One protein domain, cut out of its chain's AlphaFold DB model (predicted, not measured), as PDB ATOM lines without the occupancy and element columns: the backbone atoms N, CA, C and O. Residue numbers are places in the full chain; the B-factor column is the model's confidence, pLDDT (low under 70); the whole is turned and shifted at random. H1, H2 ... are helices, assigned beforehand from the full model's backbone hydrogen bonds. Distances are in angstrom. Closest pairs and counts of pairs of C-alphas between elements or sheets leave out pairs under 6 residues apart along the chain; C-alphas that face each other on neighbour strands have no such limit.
ATOM      1  N   TRP A  11     207.190 186.681 176.358       81.62
ATOM      2  CA  TRP A  11     207.876 185.687 175.541       81.62
ATOM      3  C   TRP A  11     207.693 185.872 174.029       81.62
ATOM      4  O   TRP A  11     208.675 185.835 173.294       81.62
ATOM      5  N   TYR A  12     206.472 186.136 173.560       80.44
ATOM      6  CA  TYR A  12     206.190 186.336 172.135       80.44
ATOM      7  C   TYR A  12     206.642 187.701 171.612       80.44
ATOM      8  O   TYR A  12     206.782 187.873 170.404       80.44
ATOM      9  N   CYS A  13     206.914 188.653 172.504       83.50
ATOM     10  CA  CYS A  13     207.517 189.937 172.152       83.50
ATOM     11  C   CYS A  13     209.044 189.842 172.005       83.50
ATOM     12  O   CYS A  13     209.667 190.776 171.499       83.50
ATOM     13  N   LEU A  14     209.669 188.747 172.456       83.75
ATOM     14  CA  LEU A  14     211.114 188.576 172.352       83.75
ATOM     15  C   LEU A  14     211.522 188.195 170.921       83.75
ATOM     16  O   LEU A  14     210.890 187.328 170.317       83.75
ATOM     17  N   PRO A  15     212.625 188.752 170.395       87.88
ATOM     18  CA  PRO A  15     213.217 188.299 169.142       87.88
ATOM     19  C   PRO A  15     213.594 186.808 169.170       87.88
ATOM     20  O   PRO A  15     214.020 186.278 170.199       87.88
ATOM     21  N   ALA A  16     213.505 186.135 168.019       84.88
ATOM     22  CA  ALA A  16     213.729 184.689 167.910       84.88
ATOM     23  C   ALA A  16     215.111 184.234 168.421       84.88
ATOM     24  O   ALA A  16     215.234 183.184 169.049       84.88
ATOM     25  N   ASN A  17     216.155 185.043 168.216       89.88
ATOM     26  CA  ASN A  17     217.502 184.774 168.730       89.88
ATOM     27  C   ASN A  17     217.571 184.827 170.267       89.88
ATOM     28  O   ASN A  17     218.311 184.051 170.873       89.88
ATOM     29  N   ILE A  18     216.804 185.716 170.902       87.75
ATOM     30  CA  ILE A  18     216.710 185.805 172.362       87.75
ATOM     31  C   ILE A  18     215.913 184.621 172.910       87.75
ATOM     32  O   ILE A  18     216.366 183.982 173.855       87.75
ATOM     33  N   GLN A  19     214.792 184.264 172.275       87.94
ATOM     34  CA  GLN A  19     214.019 183.073 172.648       87.94
ATOM     35  C   GLN A  19     214.875 181.798 172.577       87.94
ATOM     36  O   GLN A  19     214.863 180.994 173.505       87.94
ATOM     37  N   ALA A  20     215.666 181.634 171.511       84.81
ATOM     38  CA  ALA A  20     216.565 180.491 171.350       84.81
ATOM     39  C   ALA A  20     217.626 180.430 172.461       84.81
ATOM     40  O   ALA A  20     217.801 179.383 173.078       84.81
ATOM     41  N   LYS A  21     218.277 181.559 172.777       90.25
ATOM     42  CA  LYS A  21     219.254 181.630 173.877       90.25
ATOM     43  C   LYS A  21     218.626 181.298 175.227       90.25
ATOM     44  O   LYS A  21     219.190 180.520 175.990       90.25
ATOM     45  N   LEU A  22     217.449 181.847 175.517       87.62
ATOM     46  CA  LEU A  22     216.746 181.561 176.764       87.62
ATOM     47  C   LEU A  22     216.376 180.081 176.873       87.62
ATOM     48  O   LEU A  22     216.602 179.498 177.925       87.62
ATOM     49  N   ARG A  23     215.924 179.441 175.783       86.12
ATOM     50  CA  ARG A  23     215.686 177.988 175.777       86.12
ATOM     51  C   ARG A  23     216.955 177.178 176.049       86.12
ATOM     52  O   ARG A  23     216.875 176.191 176.763       86.12
ATOM     53  N   THR A  24     218.114 177.588 175.527       86.94
ATOM     54  CA  THR A  24     219.381 176.870 175.782       86.94
ATOM     55  C   THR A  24     219.899 177.014 177.212       86.94
ATOM     56  O   THR A  24     220.616 176.141 177.686       86.94
ATOM     57  N   LEU A  25     219.561 178.115 177.886       89.06
ATOM     58  CA  LEU A  25     219.964 178.371 179.272       89.06
ATOM     59  C   LEU A  25     218.961 177.819 180.286       89.06
ATOM     60  O   LEU A  25     219.267 177.740 181.475       89.06
ATOM     61  N   ALA A  26     217.752 177.493 179.837       86.31
ATOM     62  CA  ALA A  26     216.698 177.044 180.713       86.31
ATOM     63  C   ALA A  26     216.945 175.604 181.202       86.31
ATOM     64  O   ALA A  26     217.551 174.796 180.492       86.31
ATOM     65  N   PRO A  27     216.455 175.255 182.404       83.25
ATOM     66  CA  PRO A  27     216.487 173.884 182.896       83.25
ATOM     67  C   PRO A  27     215.797 172.914 181.930       83.25
ATOM     68  O   PRO A  27     214.851 173.279 181.227       83.25
ATOM     69  N   VAL A  28     216.221 171.649 181.944       79.06
ATOM     70  CA  VAL A  28     215.554 170.581 181.184       79.06
ATOM     71  C   VAL A  28     214.081 170.512 181.601       79.06
ATOM     72  O   VAL A  28     213.775 170.387 182.784       79.06
ATOM     73  N   GLY A  29     213.173 170.614 180.627       74.00
ATOM     74  CA  GLY A  29     211.724 170.614 180.865       74.00
ATOM     75  C   GLY A  29     211.115 171.988 181.165       74.00
ATOM     76  O   GLY A  29     209.915 172.072 181.412       74.00
ATOM     77  N   TRP A  30     211.897 173.071 181.127       81.38
ATOM     78  CA  TRP A  30     211.341 174.419 181.193       81.38
ATOM     79  C   TRP A  30     210.585 174.764 179.906       81.38
ATOM     80  O   TRP A  30     211.102 174.599 178.800       81.38
ATOM     81  N   ILE A  31     209.366 175.278 180.067       76.88
ATOM     82  CA  ILE A  31     208.477 175.654 178.969       76.88
ATOM     83  C   ILE A  31     208.213 177.156 179.061       76.88
ATOM     84  O   ILE A  31     207.841 177.649 180.132       76.88
ATOM     85  N   PRO A  32     208.391 177.902 177.964       77.94
ATOM     86  CA  PRO A  32     208.139 179.324 177.977       77.94
ATOM     87  C   PRO A  32     206.650 179.657 178.139       77.94
ATOM     88  O   PRO A  32     205.770 178.930 177.669       77.94
ATOM     89  N   PRO A  33     206.337 180.801 178.767       73.12
ATOM     90  CA  PRO A  33     204.961 181.199 179.013       73.12
ATOM     91  C   PRO A  33     204.220 181.431 177.694       73.12
ATOM     92  O   PRO A  33     204.633 182.235 176.859       73.12
ATOM     93  N   GLY A  34     203.094 180.734 177.537       67.38
ATOM     94  CA  GLY A  34     202.260 180.778 176.337       67.38
ATOM     95  C   GLY A  34     202.414 179.568 175.416       67.38
ATOM     96  O   GLY A  34     201.472 179.261 174.683       67.38
ATOM     97  N   GLU A  35     203.513 178.812 175.512       68.38
ATOM     98  CA  GLU A  35     203.559 177.476 174.919       68.38
ATOM     99  C   GLU A  35     202.642 176.556 175.725       68.38
ATOM    100  O   GLU A  35     202.914 176.185 176.867       68.38
ATOM    101  N   LYS A  36     201.481 176.241 175.141       62.25
ATOM    102  CA  LYS A  36     200.562 175.257 175.707       62.25
ATOM    103  C   LYS A  36     201.261 173.902 175.695       62.25
ATOM    104  O   LYS A  36     201.691 173.452 174.634       62.25
ATOM    105  N   TYR A  37     201.301 173.245 176.853       55.50
ATOM    106  CA  TYR A  37     201.514 171.804 176.947       55.50
ATOM    107  C   TYR A  37     200.686 171.122 175.852       55.50
ATOM    108  O   TYR A  37     199.472 171.344 175.775       55.50
ATOM    109  N   GLN A  38     201.324 170.328 174.986       54.06
ATOM    110  CA  GLN A  38     200.555 169.395 174.176       54.06
ATOM    111  C   GLN A  38     199.787 168.504 175.148       54.06
ATOM    112  O   GLN A  38     200.314 167.932 176.097       54.06
ATOM    113  N   LEU A  39     198.480 168.574 174.971       49.78
ATOM    114  CA  LEU A  39     197.449 168.441 175.976       49.78
ATOM    115  C   LEU A  39     197.116 166.966 176.230       49.78
ATOM    116  O   LEU A  39     195.951 166.588 176.188       49.78
ATOM    117  N   GLU A  40     198.115 166.111 176.435       52.69
ATOM    118  CA  GLU A  40     197.852 164.713 176.802       52.69
ATOM    119  C   GLU A  40     197.300 164.631 178.240       52.69
ATOM    120  O   GLU A  40     196.373 163.873 178.512       52.69
ATOM    121  N   SER A  41     197.725 165.549 179.116       55.06
ATOM    122  CA  SER A  41     197.325 165.607 180.530       55.06
ATOM    123  C   SER A  41     195.876 166.070 180.790       55.06
ATOM    124  O   SER A  41     195.243 165.607 181.734       55.06
ATOM    125  N   LEU A  42     195.280 166.944 179.967       56.34
ATOM    126  CA  LEU A  42     193.897 167.405 180.222       56.34
ATOM    127  C   LEU A  42     192.841 166.362 179.849       56.34
ATOM    128  O   LEU A  42     191.772 166.356 180.452       56.34
ATOM    129  N   LYS A  43     193.138 165.467 178.897       58.53
ATOM    130  CA  LYS A  43     192.279 164.306 178.629       58.53
ATOM    131  C   LYS A  43     192.330 163.310 179.783       58.53
ATOM    132  O   LYS A  43     191.293 162.752 180.119       58.53
ATOM    133  N   GLU A  44     193.489 163.124 180.415       57.09
ATOM    134  CA  GLU A  44     193.603 162.310 181.633       57.09
ATOM    135  C   GLU A  44     192.856 162.933 182.814       57.09
ATOM    136  O   GLU A  44     192.161 162.220 183.530       57.09
ATOM    137  N   ILE A  45     192.920 164.257 182.988       63.09
ATOM    138  CA  ILE A  45     192.165 164.958 184.038       63.09
ATOM    139  C   ILE A  45     190.655 164.848 183.789       63.09
ATOM    140  O   ILE A  45     189.910 164.508 184.702       63.09
ATOM    141  N   ASP A  46     190.184 165.074 182.561       64.50
ATOM    142  CA  ASP A  46     188.768 164.903 182.206       64.50
ATOM    143  C   ASP A  46     188.324 163.433 182.345       64.50
ATOM    144  O   ASP A  46     187.209 163.158 182.783       64.50
ATOM    145  N   HIS A  47     189.210 162.470 182.063       64.31
ATOM    146  CA  HIS A  47     188.949 161.052 182.303       64.31
ATOM    147  C   HIS A  47     188.835 160.735 183.802       64.31
ATOM    148  O   HIS A  47     187.866 160.095 184.201       64.31
ATOM    149  N   LEU A  48     189.753 161.232 184.641       61.16
ATOM    150  CA  LEU A  48     189.714 161.091 186.103       61.16
ATOM    151  C   LEU A  48     188.454 161.724 186.709       61.16
ATOM    152  O   LEU A  48     187.823 161.132 187.579       61.16
ATOM    153  N   MET A  49     188.046 162.894 186.217       65.00
ATOM    154  CA  MET A  49     186.859 163.611 186.701       65.00
ATOM    155  C   MET A  49     185.536 162.954 186.283       65.00
ATOM    156  O   MET A  49     184.504 163.205 186.901       65.00
ATOM    157  N   ARG A  50     185.551 162.108 185.245       68.94
ATOM    158  CA  ARG A  50     184.389 161.336 184.775       68.94
ATOM    159  C   ARG A  50     184.330 159.922 185.350       68.94
ATOM    160  O   ARG A  50     183.377 159.198 185.055       68.94
ATOM    161  N   GLN A  51     185.314 159.506 186.152       62.16
ATOM    162  CA  GLN A  51     185.257 158.205 186.807       62.16
ATOM    163  C   GLN A  51     184.182 158.212 187.906       62.16
ATOM    164  O   GLN A  51     184.153 159.117 188.743       62.16
TER     165      GLN A  51
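AT A GLANCE: This is residues 11 to 51 of the 62 residues of an uncharacterized protein of Dehalococcoides mccartyi (UniProt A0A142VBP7). Going along the printed part from residue 11, you meet two short helices held far apart, H1 and then H2, joined by a winding link; residues 36 to 51, with H2, stick out as a free arm that makes much of the length. The printed part has 41 residues, two named helices and no named strand; its class is all helix, though named elements hold only 20 residues. It is extended, with a radius of gyration of the C-alphas of 14.8 A and spans of 45 by 21 by 10 A.

HOW THE PARTS SIT: H1, residues 16 to 25, and H2, residues 40 to 49, are apart. Every O i to N i+4 pair is within hydrogen-bond range in H1, and 5 of 6 in H2.

IN THESE COORDINATES: Find C-alpha 16 at (213.729, 184.689, 167.910); from there H1 runs 14.4 A to C-alpha 25. H2 runs 14.8 A from C-alpha 40 to C-alpha 49 at (186.859, 163.611, 186.701).

THE WHOLE: The two C-alphas farthest apart, those of Asn 17 and Gln 51, are 45.5 A apart. The printed part has no cut, and residues 26 to 39 make a long link. In the B-factor column, look for pLDDT under 70 at residues 34 to 51.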